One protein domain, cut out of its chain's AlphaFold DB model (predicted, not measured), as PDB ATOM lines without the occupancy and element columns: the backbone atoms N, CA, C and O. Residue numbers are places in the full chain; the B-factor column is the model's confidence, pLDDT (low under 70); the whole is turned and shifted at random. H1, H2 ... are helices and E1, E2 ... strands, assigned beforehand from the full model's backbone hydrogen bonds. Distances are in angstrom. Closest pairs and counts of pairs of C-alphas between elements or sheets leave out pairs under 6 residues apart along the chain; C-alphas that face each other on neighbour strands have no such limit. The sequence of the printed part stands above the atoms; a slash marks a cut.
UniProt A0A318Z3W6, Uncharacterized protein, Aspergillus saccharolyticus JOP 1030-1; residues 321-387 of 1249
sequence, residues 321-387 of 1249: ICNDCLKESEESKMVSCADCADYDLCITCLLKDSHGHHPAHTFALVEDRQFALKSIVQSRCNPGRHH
ATOM      1  N   ILE A 321     342.378 188.972 189.947       88.00
ATOM      2  CA  ILE A 321     342.970 187.931 189.107       88.00
ATOM      3  C   ILE A 321     344.432 188.311 188.853       88.00
ATOM      4  O   ILE A 321     344.736 189.460 188.556       88.00
ATOM      5  N   CYS A 322     345.345 187.354 189.003       90.25
ATOM      6  CA  CYS A 322     346.746 187.518 188.619       90.25
ATOM      7  C   CYS A 322     346.895 187.360 187.101       90.25
ATOM      8  O   CYS A 322     346.590 186.290 186.579       90.25
ATOM      9  N   ASN A 323     347.422 188.369 186.406       88.94
ATOM     10  CA  ASN A 323     347.553 188.365 184.943       88.94
ATOM     11  C   ASN A 323     348.592 187.368 184.388       88.94
ATOM     12  O   ASN A 323     348.614 187.134 183.185       88.94
ATOM     13  N   ASP A 324     349.430 186.774 185.246       88.19
ATOM     14  CA  ASP A 324     350.369 185.698 184.888       88.19
ATOM     15  C   ASP A 324     349.692 184.322 184.974       88.19
ATOM     16  O   ASP A 324     349.403 183.674 183.974       88.19
ATOM     17  N   CYS A 325     349.357 183.880 186.190       88.12
ATOM     18  CA  CYS A 325     348.814 182.539 186.410       88.12
ATOM     19  C   CYS A 325     347.285 182.425 186.255       88.12
ATOM     20  O   CYS A 325     346.746 181.353 186.523       88.12
ATOM     21  N   LEU A 326     346.591 183.518 185.912       86.44
ATOM     22  CA  LEU A 326     345.132 183.642 185.742       86.44
ATOM     23  C   LEU A 326     344.290 183.144 186.933       86.44
ATOM     24  O   LEU A 326     343.131 182.764 186.782       86.44
ATOM     25  N   LYS A 327     344.870 183.151 188.140       86.25
ATOM     26  CA  LYS A 327     344.202 182.715 189.375       86.25
ATOM     27  C   LYS A 327     343.682 183.898 190.169       86.25
ATOM     28  O   LYS A 327     344.365 184.910 190.317       86.25
ATOM     29  N   GLU A 328     342.501 183.699 190.732       86.69
ATOM     30  CA  GLU A 328     341.924 184.530 191.780       86.69
ATOM     31  C   GLU A 328     342.807 184.550 193.041       86.69
ATOM     32  O   GLU A 328     343.417 183.546 193.424       86.69
ATOM     33  N   SER A 329     342.906 185.711 193.687       83.69
ATOM     34  CA  SER A 329     343.651 185.934 194.928       83.69
ATOM     35  C   SER A 329     343.127 187.158 195.691       83.69
ATOM     36  O   SER A 329     342.594 188.103 195.112       83.69
ATOM     37  N   GLU A 330     343.270 187.136 197.015       85.19
ATOM     38  CA  GLU A 330     342.886 188.238 197.910       85.19
ATOM     39  C   GLU A 330     343.780 189.468 197.674       85.19
ATOM     40  O   GLU A 330     344.994 189.304 197.553       85.19
ATOM     41  N   GLU A 331     343.236 190.693 197.715       84.69
ATOM     42  CA  GLU A 331     344.020 191.938 197.533       84.69
ATOM     43  C   GLU A 331     345.296 192.001 198.399       84.69
ATOM     44  O   GLU A 331     346.354 192.396 197.914       84.69
ATOM     45  N   SER A 332     345.251 191.491 199.637       80.88
ATOM     46  CA  SER A 332     346.411 191.417 200.546       80.88
ATOM     47  C   SER A 332     347.581 190.521 200.091       80.88
ATOM     48  O   SER A 332     348.616 190.482 200.754       80.88
ATOM     49  N   LYS A 333     347.425 189.783 198.984       86.31
ATOM     50  CA  LYS A 333     348.442 188.913 198.360       86.31
ATOM     51  C   LYS A 333     348.805 189.361 196.938       86.31
ATOM     52  O   LYS A 333     349.473 188.613 196.217       86.31
ATOM     53  N   MET A 334     348.372 190.558 196.541       88.56
ATOM     54  CA  MET A 334     348.535 191.108 195.197       88.56
ATOM     55  C   MET A 334     349.476 192.315 195.175       88.56
ATOM     56  O   MET A 334     349.556 193.099 196.126       88.56
ATOM     57  N   VAL A 335     350.157 192.481 194.046       90.75
ATOM     58  CA  VAL A 335     350.866 193.699 193.660       90.75
ATOM     59  C   VAL A 335     350.290 194.233 192.352       90.75
ATOM     60  O   VAL A 335     349.982 193.454 191.452       90.75
ATOM     61  N   SER A 336     350.167 195.549 192.246       91.31
ATOM     62  CA  SER A 336     349.729 196.259 191.042       91.31
ATOM     63  C   SER A 336     350.915 196.973 190.406       91.31
ATOM     64  O   SER A 336     351.721 197.582 191.119       91.31
ATOM     65  N   CYS A 337     351.027 196.947 189.083       91.25
ATOM     66  CA  CYS A 337     351.974 197.799 188.368       91.25
ATOM     67  C   CYS A 337     351.637 199.286 188.585       91.25
ATOM     68  O   CYS A 337     350.472 199.675 188.552       91.25
ATOM     69  N   ALA A 338     352.651 200.125 188.800       88.25
ATOM     70  CA  ALA A 338     352.499 201.579 188.871       88.25
ATOM     71  C   ALA A 338     352.500 202.240 187.478       88.25
ATOM     72  O   ALA A 338     351.927 203.314 187.305       88.25
ATOM     73  N   ASP A 339     353.131 201.591 186.494       86.44
ATOM     74  CA  ASP A 339     353.369 202.115 185.141       86.44
ATOM     75  C   ASP A 339     352.370 201.588 184.088       86.44
ATOM     76  O   ASP A 339     352.300 202.107 182.974       86.44
ATOM     77  N   CYS A 340     351.581 200.559 184.417       86.56
ATOM     78  CA  CYS A 340     350.572 199.963 183.537       86.56
ATOM     79  C   CYS A 340     349.203 199.918 184.217       86.56
ATOM     80  O   CYS A 340     349.071 199.392 185.321       86.56
ATOM     81  N   ALA A 341     348.176 200.406 183.517       80.56
ATOM     82  CA  ALA A 341     346.791 200.214 183.929       80.56
ATOM     83  C   ALA A 341     346.434 198.717 183.960       80.56
ATOM     84  O   ALA A 341     346.877 197.954 183.100       80.56
ATOM     85  N   ASP A 342     345.636 198.325 184.953       82.06
ATOM     86  CA  ASP A 342     345.033 196.995 185.116       82.06
ATOM     87  C   ASP A 342     346.018 195.800 185.105       82.06
ATOM     88  O   ASP A 342     345.620 194.655 184.863       82.06
ATOM     89  N   TYR A 343     347.308 196.036 185.399       88.31
ATOM     90  CA  TYR A 343     348.319 194.979 185.463       88.31
ATOM     91  C   TYR A 343     348.629 194.517 186.898       88.31
ATOM     92  O   TYR A 343     349.572 194.988 187.538       88.31
ATOM     93  N   ASP A 344     347.831 193.557 187.375       90.88
ATOM     94  CA  ASP A 344     347.920 192.968 188.715       90.88
ATOM     95  C   ASP A 344     348.549 191.559 188.709       90.88
ATOM     96  O   ASP A 344     348.282 190.727 187.839       90.88
ATOM     97  N   LEU A 345     349.354 191.258 189.732       90.38
ATOM     98  CA  LEU A 345     350.013 189.965 189.946       90.38
ATOM     99  C   LEU A 345     349.847 189.484 191.385       90.38
ATOM    100  O   LEU A 345     349.870 190.284 192.318       90.38
ATOM    101  N   CYS A 346     349.798 188.169 191.601       90.75
ATOM    102  CA  CYS A 346     349.995 187.622 192.943       90.75
ATOM    103  C   CYS A 346     351.486 187.633 193.322       90.75
ATOM    104  O   CYS A 346     352.365 187.472 192.470       90.75
ATOM    105  N   ILE A 347     351.775 187.760 194.620       89.44
ATOM    106  CA  ILE A 347     353.145 187.777 195.164       89.44
ATOM    107  C   ILE A 347     353.970 186.557 194.705       89.44
ATOM    108  O   ILE A 347     355.165 186.688 194.453       89.44
ATOM    109  N   THR A 348     353.349 185.388 194.528       88.44
ATOM    110  CA  THR A 348     354.026 184.177 194.034       88.44
ATOM    111  C   THR A 348     354.563 184.343 192.610       88.44
ATOM    112  O   THR A 348     355.682 183.917 192.334       88.44
ATOM    113  N   CYS A 349     353.804 184.977 191.712       87.81
ATOM    114  CA  CYS A 349     354.227 185.246 190.334       87.81
ATOM    115  C   CYS A 349     355.289 186.350 190.267       87.81
ATOM    116  O   CYS A 349     356.221 186.248 189.469       87.81
ATOM    117  N   LEU A 350     355.211 187.357 191.149       87.88
ATOM    118  CA  LEU A 350     356.274 188.357 191.298       87.88
ATOM    119  C   LEU A 350     357.593 187.702 191.740       87.88
ATOM    120  O   LEU A 350     358.619 187.904 191.103       87.88
ATOM    121  N   LEU A 351     357.571 186.892 192.806       85.69
ATOM    122  CA  LEU A 351     358.777 186.261 193.361       85.69
ATOM    123  C   LEU A 351     359.405 185.211 192.427       85.69
ATOM    124  O   LEU A 351     360.614 184.990 192.507       85.69
ATOM    125  N   LYS A 352     358.605 184.591 191.548       82.38
ATOM    126  CA  LYS A 352     359.066 183.679 190.485       82.38
ATOM    127  C   LYS A 352     359.617 184.379 189.237       82.38
ATOM    128  O   LYS A 352     360.212 183.699 188.414       82.38
ATOM    129  N   ASP A 353     359.383 185.683 189.070       80.75
ATOM    130  CA  ASP A 353     359.734 186.470 187.871       80.75
ATOM    131  C   ASP A 353     359.170 185.960 186.520       80.75
ATOM    132  O   ASP A 353     359.503 186.488 185.465       80.75
ATOM    133  N   SER A 354     358.242 184.996 186.532       73.94
ATOM    134  CA  SER A 354     357.751 184.260 185.349       73.94
ATOM    135  C   SER A 354     356.904 185.060 184.349       73.94
ATOM    136  O   SER A 354     356.546 184.548 183.294       73.94
ATOM    137  N   HIS A 355     356.557 186.301 184.675       76.69
ATOM    138  CA  HIS A 355     355.328 186.948 184.214       76.69
ATOM    139  C   HIS A 355     355.487 187.894 183.008       76.69
ATOM    140  O   HIS A 355     354.600 188.702 182.742       76.69
ATOM    141  N   GLY A 356     356.618 187.850 182.290       73.06
ATOM    142  CA  GLY A 356     356.844 188.532 180.997       73.06
ATOM    143  C   GLY A 356     356.786 190.074 180.977       73.06
ATOM    144  O   GLY A 356     357.080 190.694 179.958       73.06
ATOM    145  N   HIS A 357     356.405 190.709 182.083       85.06
ATOM    146  CA  HIS A 357     356.197 192.150 182.195       85.06
ATOM    147  C   HIS A 357     357.517 192.927 182.268       85.06
ATOM    148  O   HIS A 357     358.463 192.508 182.941       85.06
ATOM    149  N   HIS A 358     357.557 194.095 181.626       83.31
ATOM    150  CA  HIS A 358     358.783 194.853 181.396       83.31
ATOM    151  C   HIS A 358     359.551 195.181 182.705       83.31
ATOM    152  O   HIS A 358     359.007 195.873 183.570       83.31
ATOM    153  N   PRO A 359     360.813 194.729 182.869       86.19
ATOM    154  CA  PRO A 359     361.586 194.871 184.114       86.19
ATOM    155  C   PRO A 359     361.894 196.299 184.589       86.19
ATOM    156  O   PRO A 359     362.349 196.476 185.719       86.19
ATOM    157  N   ALA A 360     361.645 197.323 183.766       84.31
ATOM    158  CA  ALA A 360     361.758 198.722 184.185       84.31
ATOM    159  C   ALA A 360     360.581 199.216 185.042       84.31
ATOM    160  O   ALA A 360     360.700 200.265 185.670       84.31
ATOM    161  N   HIS A 361     359.447 198.515 185.026       88.00
ATOM    162  CA  HIS A 361     358.238 198.960 185.711       88.00
ATOM    163  C   HIS A 361     358.297 198.665 187.213       88.00
ATOM    164  O   HIS A 361     358.830 197.644 187.650       88.00
ATOM    165  N   THR A 362     357.708 199.559 188.001       90.00
ATOM    166  CA  THR A 362     357.613 199.452 189.456       90.00
ATOM    167  C   THR A 362     356.299 198.781 189.841       90.00
ATOM    168  O   THR A 362     355.242 199.112 189.307       90.00
ATOM    169  N   PHE A 363     356.336 197.876 190.814       91.88
ATOM    170  CA  PHE A 363     355.141 197.294 191.424       91.88
ATOM    171  C   PHE A 363     354.895 197.887 192.816       91.88
ATOM    172  O   PHE A 363     355.829 198.114 193.580       91.88
ATOM    173  N   ALA A 364     353.630 198.080 193.177       89.75
ATOM    174  CA  ALA A 364     353.199 198.459 194.519       89.75
ATOM    175  C   ALA A 364     352.384 197.325 195.157       89.75
ATOM    176  O   ALA A 364     351.673 196.604 194.462       89.75
ATOM    177  N   LEU A 365     352.456 197.172 196.482       89.25
ATOM    178  CA  LEU A 365     351.529 196.308 197.222       89.25
ATOM    179  C   LEU A 365     350.118 196.901 197.145       89.25
ATOM    180  O   LEU A 365     349.935 198.064 197.502       89.25
ATOM    181  N   VAL A 366     349.129 196.101 196.730       86.12
ATOM    182  CA  VAL A 366     347.720 196.541 196.672       86.12
ATOM    183  C   VAL A 366     347.187 196.844 198.079       86.12
ATOM    184  O   VAL A 366     346.383 197.757 198.259       86.12
ATOM    185  N   GLU A 367     347.685 196.136 199.097       82.69
ATOM    186  CA  GLU A 367     347.414 196.436 200.502       82.69
ATOM    187  C   GLU A 367     348.686 196.283 201.359       82.69
ATOM    188  O   GLU A 367     349.243 195.189 201.481       82.69
ATOM    189  N   ASP A 368     349.153 197.369 201.988       74.38
ATOM    190  CA  ASP A 368     350.408 197.369 202.757       74.38
ATOM    191  C   ASP A 368     350.252 196.772 204.171       74.38
ATOM    192  O   ASP A 368     350.337 197.454 205.193       74.38
ATOM    193  N   ARG A 369     350.028 195.457 204.249       73.75
ATOM    194  CA  ARG A 369     350.026 194.710 205.519       73.75
ATOM    195  C   ARG A 369     351.444 194.333 205.963       73.75
ATOM    196  O   ARG A 369     352.416 194.510 205.229       73.75
ATOM    197  N   GLN A 370     351.585 193.809 207.181       66.12
ATOM    198  CA  GLN A 370     352.843 193.253 207.691       66.12
ATOM    199  C   GLN A 370     352.793 191.721 207.631       66.12
ATOM    200  O   GLN A 370     351.973 191.096 208.297       66.12
ATOM    201  N   PHE A 371     353.658 191.125 206.812       77.88
ATOM    202  CA  PHE A 371     353.712 189.685 206.551       77.88
ATOM    203  C   PHE A 371     355.168 189.220 206.376       77.88
ATOM    204  O   PHE A 371     356.058 190.022 206.077       77.88
ATOM    205  N   ALA A 372     355.429 187.926 206.583       60.25
ATOM    206  CA  ALA A 372     356.751 187.346 206.343       60.25
ATOM    207  C   ALA A 372     357.140 187.497 204.861       60.25
ATOM    208  O   ALA A 372     356.289 187.366 203.990       60.25
ATOM    209  N   LEU A 373     358.423 187.749 204.574       72.69
ATOM    210  CA  LEU A 373     358.962 188.069 203.237       72.69
ATOM    211  C   LEU A 373     358.625 189.473 202.679       72.69
ATOM    212  O   LEU A 373     359.077 189.778 201.575       72.69
ATOM    213  N   LYS A 374     357.929 190.363 203.412       80.19
ATOM    214  CA  LYS A 374     357.594 191.729 202.933       80.19
ATOM    215  C   LYS A 374     358.790 192.493 202.346       80.19
ATOM    216  O   LYS A 374     358.645 193.113 201.301       80.19
ATOM    217  N   SER A 375     359.970 192.409 202.963       80.06
ATOM    218  CA  SER A 375     361.201 193.056 202.480       80.06
ATOM    219  C   SER A 375     361.700 192.521 201.130       80.06
ATOM    220  O   SER A 375     362.247 193.286 200.344       80.06
ATOM    221  N   ILE A 376     361.493 191.232 200.845       82.12
ATOM    222  CA  ILE A 376     361.895 190.580 199.588       82.12
ATOM    223  C   ILE A 376     360.879 190.897 198.485       82.12
ATOM    224  O   ILE A 376     361.258 191.181 197.353       82.12
ATOM    225  N   VAL A 377     359.586 190.934 198.821       84.56
ATOM    226  CA  VAL A 377     358.546 191.423 197.900       84.56
ATOM    227  C   VAL A 377     358.817 192.886 197.542       84.56
ATOM    228  O   VAL A 377     358.913 193.219 196.367       84.56
ATOM    229  N   GLN A 378     359.053 193.740 198.543       85.12
ATOM    230  CA  GLN A 378     359.385 195.150 198.334       85.12
ATOM    231  C   GLN A 378     360.708 195.366 197.588       85.12
ATOM    232  O   GLN A 378     360.818 196.373 196.897       85.12
ATOM    233  N   SER A 379     361.697 194.465 197.669       84.00
ATOM    234  CA  SER A 379     362.918 194.588 196.859       84.00
ATOM    235  C   SER A 379     362.666 194.218 195.394       84.00
ATOM    236  O   SER A 379     363.033 195.003 194.515       84.00
ATOM    237  N   ARG A 380     361.960 193.105 195.133       86.25
ATOM    238  CA  ARG A 380     361.521 192.671 193.790       86.25
ATOM    239  C   ARG A 380     360.558 193.652 193.111       86.25
ATOM    240  O   ARG A 380     360.540 193.718 191.890       86.25
ATOM    241  N   CYS A 381     359.805 194.436 193.883       88.06
ATOM    242  CA  CYS A 381     358.908 195.482 193.385       88.06
ATOM    243  C   CYS A 381     359.605 196.656 192.663       88.06
ATOM    244  O   CYS A 381     358.926 197.401 191.959       88.06
ATOM    245  N   ASN A 382     360.915 196.864 192.841       88.25
ATOM    246  CA  ASN A 382     361.629 197.989 192.220       88.25
ATOM    247  C   ASN A 382     362.091 197.668 190.785       88.25
ATOM    248  O   ASN A 382     362.355 196.500 190.486       88.25
ATOM    249  N   PRO A 383     362.308 198.687 189.929       84.81
ATOM    250  CA  PRO A 383     362.903 198.515 188.605       84.81
ATOM    251  C   PRO A 383     364.222 197.733 188.636       84.81
ATOM    252  O   PRO A 383     365.079 197.943 189.498       84.81
ATOM    253  N   GLY A 384     364.384 196.813 187.687       82.81
ATOM    254  CA  GLY A 384     365.482 195.847 187.680       82.81
ATOM    255  C   GLY A 384     365.326 194.740 188.724       82.81
ATOM    256  O   GLY A 384     366.291 194.040 188.992       82.81
ATOM    257  N   ARG A 385     364.149 194.582 189.349       87.25
ATOM    258  CA  ARG A 385     363.686 193.362 190.043       87.25
ATOM    259  C   ARG A 385     364.646 192.797 191.105       87.25
ATOM    260  O   ARG A 385     364.650 191.595 191.350       87.25
ATOM    261  N   HIS A 386     365.469 193.633 191.742       84.69
ATOM    262  CA  HIS A 386     366.581 193.213 192.621       84.69
ATOM    263  C   HIS A 386     367.600 192.249 191.959       84.69
ATOM    264  O   HIS A 386     368.259 191.463 192.633       84.69
ATOM    265  N   HIS A 387     367.732 192.308 190.634       82.81
ATOM    266  CA  HIS A 387     368.666 191.515 189.842       82.81
ATOM    267  C   HIS A 387     370.126 191.876 190.176       82.81
ATOM    268  O   HIS A 387     370.449 193.044 190.394       82.81
TER     269      HIS A 387
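AT A GLANCE: This is residues 321 to 387 of the 1249 residues of an uncharacterized protein of Aspergillus saccharolyticus JOP 1030-1 (UniProt A0A318Z3W6). With little regular structure, this is a small rounded body: a sheet of short strands, E3 E2 E4, with two short helices, H1 and H2, grazing it and meeting each other. E1 lies off the sheet, far from the domain's middle. The 67 printed residues hold E1, E2, E3, H1, E4 and H2 in chain order, 26 residues in all; the sheet is antiparallel, the class mixed. The whole is compact, radius of gyration of the C-alphas 10.6 A, spanning 25 by 25 by 19 A.

IN THESE COORDINATES: E2, residues 334 to 337, measures 10.2 A from C-alpha 334 at (348.535, 191.108, 195.197). E3 is residues 344 to 346, E4 363 to 365, E1 328 to 330, H1 347 to 352. H2, residues 374 to 380, measures 10.0 A and ends at C-alpha 380 (361.521, 192.671, 193.790).

HOW THE PARTS SIT: Inner strand E2 forms a hairpin with E3 (N 335 to O 345, 2.8 A) and is antiparallel to E4 (N 336 to O 364, 2.9 A). E3, H1 and E4 make a split strand-helix-strand unit, two strands running the same way with E2 between them, its crossover right-handed. H1 and H2 are on the sheet, but each only grazes it. They touch, the closest C-alphas, of Leu 351 and Val 377, 6.9 A apart, at a steep tilt of 47 degrees, the same way. Both have every O i to N i+4 pair within hydrogen-bond range. E1 pairs with no named strand.

THE WHOLE: The C-alphas farthest apart, of Glu 328 and His 387, are 27.7 A apart. The printed part has no cut and no long link. Residues 370 and 372 are under pLDDT 70.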